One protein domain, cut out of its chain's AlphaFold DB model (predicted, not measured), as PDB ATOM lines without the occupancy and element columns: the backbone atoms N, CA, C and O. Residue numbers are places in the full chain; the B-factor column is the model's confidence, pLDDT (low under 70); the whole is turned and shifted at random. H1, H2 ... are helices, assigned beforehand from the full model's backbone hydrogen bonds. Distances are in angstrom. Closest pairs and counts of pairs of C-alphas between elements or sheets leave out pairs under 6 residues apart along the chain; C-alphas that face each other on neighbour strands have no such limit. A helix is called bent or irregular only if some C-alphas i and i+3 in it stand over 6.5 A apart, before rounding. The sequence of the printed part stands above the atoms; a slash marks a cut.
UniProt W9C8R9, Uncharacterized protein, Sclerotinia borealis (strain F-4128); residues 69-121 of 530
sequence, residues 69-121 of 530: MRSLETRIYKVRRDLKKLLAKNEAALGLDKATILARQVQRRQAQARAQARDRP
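AT A GLANCE: This is residues 69 to 121 of the 530 residues of an uncharacterized protein of Sclerotinia borealis (strain F-4128) (UniProt W9C8R9). Two long helices of similar length make an open V, with the four-residue link, residues 94 to 97, at its tip. Residues 69 to 87 of H1 and residues 102 to 121 of H2 stick out as the two arms, and the space between the arms is empty. The printed part has 53 residues with two named helices, H1 and then H2, and no named strand; the class is all helix. It is extended, with a radius of gyration of the C-alphas of 17.2 A, and flat, spanning 50 by 33 by 11 A.

IN THESE COORDINATES: H1 takes residues 69 to 93 and is 35.7 A long from first to last C-alpha. It begins at C-alpha 69 at (73.150, 22.248, -6.309) and ends at C-alpha 93 at (38.529, 28.100, 0.286). Residues 94 to 97 follow. H2 takes residues 98 to 121, is 36.0 A long, and ends at C-alpha 121 at (53.665, 65.983, -14.012). H2 is irregular, but only just: C-alphas 118 and 121 are 6.7 A apart.

HOW THE PARTS SIT: A tight link of four residues joins H1 to H2. The two helices are near each other, with 5 pairs of C-alphas within 10 A, but their closest C-alphas are 8.4 A apart. Residues 69 to 87, which belong to H1, stand free. Residues 102 to 121, which belong to H2, stand free too. In H1 every O i to N i+4 pair is within hydrogen-bond range; in H2 19 of 20 are.

THE WHOLE: The two C-alphas farthest apart are those of Ser 71 and Pro 121, at 50.6 A. The first and last printed C-alphas, of Met 69 and Pro 121, are 48.5 A apart. The printed part has no cut and no long link. The mean pLDDT of the printed part is 86.6, and no printed residue is under 70.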
ATOM      1  N   MET A  69      73.958  21.153  -5.737       79.12
ATOM      2  CA  MET A  69      73.150  22.248  -6.309       79.12
ATOM      3  C   MET A  69      71.857  21.735  -6.960       79.12
ATOM      4  O   MET A  69      70.771  22.227  -6.664       79.12
ATOM      5  N   ARG A  70      71.945  20.648  -7.736       76.75
ATOM      6  CA  ARG A  70      70.788  20.023  -8.393       76.75
ATOM      7  C   ARG A  70      69.724  19.529  -7.402       76.75
ATOM      8  O   ARG A  70      68.524  19.609  -7.681       76.75
ATOM      9  N   SER A  71      70.137  19.047  -6.224       77.38
ATOM     10  CA  SER A  71      69.207  18.669  -5.148       77.38
ATOM     11  C   SER A  71      68.535  19.884  -4.494       77.38
ATOM     12  O   SER A  71      67.352  19.807  -4.153       77.38
ATOM     13  N   LEU A  72      69.232  21.024  -4.400       81.38
ATOM     14  CA  LEU A  72      68.647  22.288  -3.952       81.38
ATOM     15  C   LEU A  72      67.625  22.814  -4.960       81.38
ATOM     16  O   LEU A  72      66.499  23.108  -4.571       81.38
ATOM     17  N   GLU A  73      67.985  22.889  -6.241       83.06
ATOM     18  CA  GLU A  73      67.112  23.345  -7.331       83.06
ATOM     19  C   GLU A  73      65.811  22.540  -7.362       83.06
ATOM     20  O   GLU A  73      64.725  23.101  -7.216       83.06
ATOM     21  N   THR A  74      65.921  21.209  -7.436       85.50
ATOM     22  CA  THR A  74      64.782  20.271  -7.407       85.50
ATOM     23  C   THR A  74      63.872  20.525  -6.198       85.50
ATOM     24  O   THR A  74      62.642  20.469  -6.295       85.50
ATOM     25  N   ARG A  75      64.464  20.850  -5.046       82.38
ATOM     26  CA  ARG A  75      63.751  21.124  -3.797       82.38
ATOM     27  C   ARG A  75      63.135  22.528  -3.756       82.38
ATOM     28  O   ARG A  75      62.012  22.653  -3.267       82.38
ATOM     29  N   ILE A  76      63.778  23.546  -4.326       86.50
ATOM     30  CA  ILE A  76      63.200  24.884  -4.542       86.50
ATOM     31  C   ILE A  76      61.995  24.775  -5.483       86.50
ATOM     32  O   ILE A  76      60.924  25.282  -5.148       86.50
ATOM     33  N   TYR A  77      62.109  24.043  -6.597       87.69
ATOM     34  CA  TYR A  77      60.984  23.759  -7.494       87.69
ATOM     35  C   TYR A  77      59.840  23.037  -6.770       87.69
ATOM     36  O   TYR A  77      58.682  23.438  -6.915       87.69
ATOM     37  N   LYS A  78      60.135  22.033  -5.930       89.00
ATOM     38  CA  LYS A  78      59.122  21.344  -5.111       89.00
ATOM     39  C   LYS A  78      58.407  22.303  -4.150       89.00
ATOM     40  O   LYS A  78      57.181  22.369  -4.176       89.00
ATOM     41  N   VAL A  79      59.148  23.100  -3.377       85.81
ATOM     42  CA  VAL A  79      58.576  24.098  -2.450       85.81
ATOM     43  C   VAL A  79      57.747  25.144  -3.204       85.81
ATOM     44  O   VAL A  79      56.630  25.447  -2.793       85.81
ATOM     45  N   ARG A  80      58.228  25.646  -4.350       89.00
ATOM     46  CA  ARG A  80      57.505  26.606  -5.208       89.00
ATOM     47  C   ARG A  80      56.206  26.006  -5.761       89.00
ATOM     48  O   ARG A  80      55.180  26.686  -5.786       89.00
ATOM     49  N   ARG A  81      56.221  24.726  -6.155       92.38
ATOM     50  CA  ARG A  81      55.045  23.970  -6.622       92.38
ATOM     51  C   ARG A  81      54.031  23.743  -5.503       92.38
ATOM     52  O   ARG A  81      52.837  23.933  -5.725       92.38
ATOM     53  N   ASP A  82      54.479  23.368  -4.311       91.00
ATOM     54  CA  ASP A  82      53.592  23.120  -3.172       91.00
ATOM     55  C   ASP A  82      53.037  24.429  -2.574       91.00
ATOM     56  O   ASP A  82      51.868  24.472  -2.190       91.00
ATOM     57  N   LEU A  83      53.786  25.538  -2.640       89.88
ATOM     58  CA  LEU A  83      53.277  26.885  -2.358       89.88
ATOM     59  C   LEU A  83      52.202  27.316  -3.375       89.88
ATOM     60  O   LEU A  83      51.146  27.792  -2.961       89.88
ATOM     61  N   LYS A  84      52.418  27.098  -4.689       88.88
ATOM     62  CA  LYS A  84      51.390  27.326  -5.732       88.88
ATOM     63  C   LYS A  84      50.105  26.528  -5.427       88.88
ATOM     64  O   LYS A  84      49.014  27.089  -5.496       88.88
ATOM     65  N   LYS A  85      50.213  25.251  -5.021       91.88
ATOM     66  CA  LYS A  85      49.053  24.433  -4.595       91.88
ATOM     67  C   LYS A  85      48.352  25.001  -3.356       91.88
ATOM     68  O   LYS A  85      47.125  24.974  -3.296       91.88
ATOM     69  N   LEU A  86      49.104  25.472  -2.358       91.69
ATOM     70  CA  LEU A  86      48.538  26.018  -1.120       91.69
ATOM     71  C   LEU A  86      47.806  27.346  -1.368       91.69
ATOM     72  O   LEU A  86      46.726  27.553  -0.821       91.69
ATOM     73  N   LEU A  87      48.351  28.202  -2.238       89.56
ATOM     74  CA  LEU A  87      47.684  29.414  -2.723       89.56
ATOM     75  C   LEU A  87      46.361  29.076  -3.418       89.56
ATOM     76  O   LEU A  87      45.323  29.551  -2.965       89.56
ATOM     77  N   ALA A  88      46.369  28.171  -4.401       84.00
ATOM     78  CA  ALA A  88      45.153  27.752  -5.104       84.00
ATOM     79  C   ALA A  88      44.093  27.135  -4.163       84.00
ATOM     80  O   ALA A  88      42.896  27.373  -4.329       84.00
ATOM     81  N   LYS A  89      44.514  26.379  -3.135       90.00
ATOM     82  CA  LYS A  89      43.612  25.869  -2.086       90.00
ATOM     83  C   LYS A  89      43.011  26.989  -1.234       90.00
ATOM     84  O   LYS A  89      41.817  26.944  -0.956       90.00
ATOM     85  N   ASN A  90      43.805  27.982  -0.834       88.50
ATOM     86  CA  ASN A  90      43.317  29.137  -0.073       88.50
ATOM     87  C   ASN A  90      42.383  30.021  -0.910       88.50
ATOM     88  O   ASN A  90      41.389  30.517  -0.392       88.50
ATOM     89  N   GLU A  91      42.666  30.196  -2.199       84.56
ATOM     90  CA  GLU A  91      41.807  30.925  -3.135       84.56
ATOM     91  C   GLU A  91      40.445  30.233  -3.286       84.56
ATOM     92  O   GLU A  91      39.412  30.869  -3.066       84.56
ATOM     93  N   ALA A  92      40.429  28.916  -3.513       83.62
ATOM     94  CA  ALA A  92      39.196  28.128  -3.529       83.62
ATOM     95  C   ALA A  92      38.436  28.187  -2.185       83.62
ATOM     96  O   ALA A  92      37.229  28.420  -2.170       83.62
ATOM     97  N   ALA A  93      39.133  28.047  -1.051       83.38
ATOM     98  CA  ALA A  93      38.529  28.100   0.286       83.38
ATOM     99  C   ALA A  93      37.964  29.487   0.660       83.38
ATOM    100  O   ALA A  93      37.064  29.582   1.493       83.38
ATOM    101  N   LEU A  94      38.463  30.560   0.042       84.75
ATOM    102  CA  LEU A  94      37.946  31.925   0.195       84.75
ATOM    103  C   LEU A  94      36.802  32.259  -0.782       84.75
ATOM    104  O   LEU A  94      36.337  33.401  -0.782       84.75
ATOM    105  N   GLY A  95      36.373  31.319  -1.635       83.94
ATOM    106  CA  GLY A  95      35.421  31.593  -2.720       83.94
ATOM    107  C   GLY A  95      35.968  32.580  -3.761       83.94
ATOM    108  O   GLY A  95      35.207  33.275  -4.432       83.94
ATOM    109  N   LEU A  96      37.295  32.696  -3.866       77.44
ATOM    110  CA  LEU A  96      37.978  33.584  -4.801       77.44
ATOM    111  C   LEU A  96      38.079  32.902  -6.168       77.44
ATOM    112  O   LEU A  96      39.123  32.381  -6.550       77.44
ATOM    113  N   ASP A  97      36.974  32.939  -6.914       80.94
ATOM    114  CA  ASP A  97      36.947  32.528  -8.319       80.94
ATOM    115  C   ASP A  97      38.079  33.189  -9.117       80.94
ATOM    116  O   ASP A  97      38.404  34.365  -8.905       80.94
ATOM    117  N   LYS A  98      38.618  32.466 -10.112       77.69
ATOM    118  CA  LYS A  98      39.670  32.973 -11.017       77.69
ATOM    119  C   LYS A  98      39.324  34.351 -11.592       77.69
ATOM    120  O   LYS A  98      40.182  35.229 -11.633       77.69
ATOM    121  N   ALA A  99      38.057  34.579 -11.948       78.31
ATOM    122  CA  ALA A  99      37.559  35.870 -12.424       78.31
ATOM    123  C   ALA A  99      37.745  37.012 -11.400       78.31
ATOM    124  O   ALA A  99      38.099  38.128 -11.774       78.31
ATOM    125  N   THR A 100      37.573  36.741 -10.103       81.56
ATOM    126  CA  THR A 100      37.745  37.726  -9.021       81.56
ATOM    127  C   THR A 100      39.226  37.988  -8.728       81.56
ATOM    128  O   THR A 100      39.603  39.122  -8.417       81.56
ATOM    129  N   ILE A 101      40.089  36.976  -8.871       77.75
ATOM    130  CA  ILE A 101      41.551  37.131  -8.789       77.75
ATOM    131  C   ILE A 101      42.048  38.007  -9.948       77.75
ATOM    132  O   ILE A 101      42.712  39.020  -9.710       77.75
ATOM    133  N   LEU A 102      41.640  37.689 -11.182       86.00
ATOM    134  CA  LEU A 102      41.948  38.471 -12.384       86.00
ATOM    135  C   LEU A 102      41.424  39.909 -12.273       86.00
ATOM    136  O   LEU A 102      42.185  40.851 -12.492       86.00
ATOM    137  N   ALA A 103      40.179  40.111 -11.831       87.25
ATOM    138  CA  ALA A 103      39.620  41.444 -11.603       87.25
ATOM    139  C   ALA A 103      40.445  42.259 -10.589       87.25
ATOM    140  O   ALA A 103      40.737  43.432 -10.832       87.25
ATOM    141  N   ARG A 104      40.901  41.647  -9.485       87.75
ATOM    142  CA  ARG A 104      41.814  42.291  -8.520       87.75
ATOM    143  C   ARG A 104      43.188  42.600  -9.125       87.75
ATOM    144  O   ARG A 104      43.772  43.632  -8.794       87.75
ATOM    145  N   GLN A 105      43.714  41.747 -10.001       88.38
ATOM    146  CA  GLN A 105      45.002  41.958 -10.673       88.38
ATOM    147  C   GLN A 105      44.928  43.096 -11.704       88.38
ATOM    148  O   GLN A 105      45.794  43.976 -11.705       88.38
ATOM    149  N   VAL A 106      43.856  43.152 -12.500       93.44
ATOM    150  CA  VAL A 106      43.542  44.269 -13.407       93.44
ATOM    151  C   VAL A 106      43.339  45.565 -12.617       93.44
ATOM    152  O   VAL A 106      43.941  46.586 -12.950       93.44
ATOM    153  N   GLN A 107      42.585  45.530 -11.513       93.31
ATOM    154  CA  GLN A 107      42.386  46.686 -10.632       93.31
ATOM    155  C   GLN A 107      43.712  47.193 -10.036       93.31
ATOM    156  O   GLN A 107      43.928  48.405  -9.980       93.31
ATOM    157  N   ARG A 108      44.629  46.296  -9.641       93.00
ATOM    158  CA  ARG A 108      45.982  46.658  -9.178       93.00
ATOM    159  C   ARG A 108      46.817  47.305 -10.284       93.00
ATOM    160  O   ARG A 108      47.361  48.382 -10.042       93.00
ATOM    161  N   ARG A 109      46.865  46.721 -11.491       93.00
ATOM    162  CA  ARG A 109      47.554  47.317 -12.656       93.00
ATOM    163  C   ARG A 109      46.990  48.709 -12.980       93.00
ATOM    164  O   ARG A 109      47.754  49.660 -13.128       93.00
ATOM    165  N   GLN A 110      45.664  48.870 -12.994       94.38
ATOM    166  CA  GLN A 110      45.017  50.164 -13.249       94.38
ATOM    167  C   GLN A 110      45.295  51.193 -12.134       94.38
ATOM    168  O   GLN A 110      45.480  52.376 -12.422       94.38
ATOM    169  N   ALA A 111      45.364  50.770 -10.867       91.81
ATOM    170  CA  ALA A 111      45.742  51.643  -9.754       91.81
ATOM    171  C   ALA A 111      47.211  52.103  -9.845       91.81
ATOM    172  O   ALA A 111      47.491  53.280  -9.623       91.81
ATOM    173  N   GLN A 112      48.131  51.210 -10.226       94.12
ATOM    174  CA  GLN A 112      49.545  51.538 -10.452       94.12
ATOM    175  C   GLN A 112      49.722  52.518 -11.621       94.12
ATOM    176  O   GLN A 112      50.384  53.541 -11.457       94.12
ATOM    177  N   ALA A 113      49.058  52.275 -12.756       92.88
ATOM    178  CA  ALA A 113      49.076  53.187 -13.903       92.88
ATOM    179  C   ALA A 113      48.529  54.583 -13.543       92.88
ATOM    180  O   ALA A 113      49.110  55.601 -13.920       92.88
ATOM    181  N   ARG A 114      47.450  54.656 -12.745       93.06
ATOM    182  CA  ARG A 114      46.898  55.928 -12.239       93.06
ATOM    183  C   ARG A 114      47.838  56.655 -11.271       93.06
ATOM    184  O   ARG A 114      47.849  57.883 -11.278       93.06
ATOM    185  N   ALA A 115      48.619  55.937 -10.462       89.25
ATOM    186  CA  ALA A 115      49.644  56.544  -9.612       89.25
ATOM    187  C   ALA A 115      50.779  57.142 -10.463       89.25
ATOM    188  O   ALA A 115      51.036  58.341 -10.385       89.25
ATOM    189  N   GLN A 116      51.356  56.353 -11.374       91.00
ATOM    190  CA  GLN A 116      52.414  56.808 -12.289       91.00
ATOM    191  C   GLN A 116      51.979  58.022 -13.130       91.00
ATOM    192  O   GLN A 116      52.725  58.995 -13.245       91.00
ATOM    193  N   ALA A 117      50.752  58.016 -13.660       88.94
ATOM    194  CA  ALA A 117      50.193  59.147 -14.402       88.94
ATOM    195  C   ALA A 117      50.025  60.417 -13.543       88.94
ATOM    196  O   ALA A 117      50.173  61.525 -14.057       88.94
ATOM    197  N   ARG A 118      49.747  60.272 -12.238       90.19
ATOM    198  CA  ARG A 118      49.609  61.389 -11.291       90.19
ATOM    199  C   ARG A 118      50.954  61.992 -10.883       90.19
ATOM    200  O   ARG A 118      51.028  63.202 -10.670       90.19
ATOM    201  N   ASP A 119      51.997  61.173 -10.783       85.06
ATOM    202  CA  ASP A 119      53.322  61.623 -10.349       85.06
ATOM    203  C   ASP A 119      54.189  62.145 -11.512       85.06
ATOM    204  O   ASP A 119      55.001  63.049 -11.307       85.06
ATOM    205  N   ARG A 120      53.953  61.695 -12.755       82.12
ATOM    206  CA  ARG A 120      54.623  62.199 -13.975       82.12
ATOM    207  C   ARG A 120      54.689  63.742 -14.086       82.12
ATOM    208  O   ARG A 120      55.802  64.244 -14.256       82.12
ATOM    209  N   PRO A 121      53.592  64.518 -13.942       78.75
ATOM    210  CA  PRO A 121      53.665  65.983 -14.012       78.75
ATOM    211  C   PRO A 121      54.421  66.616 -12.833       78.75
ATOM    212  O   PRO A 121      55.004  67.685 -12.990       78.75
TER     213      PRO A 121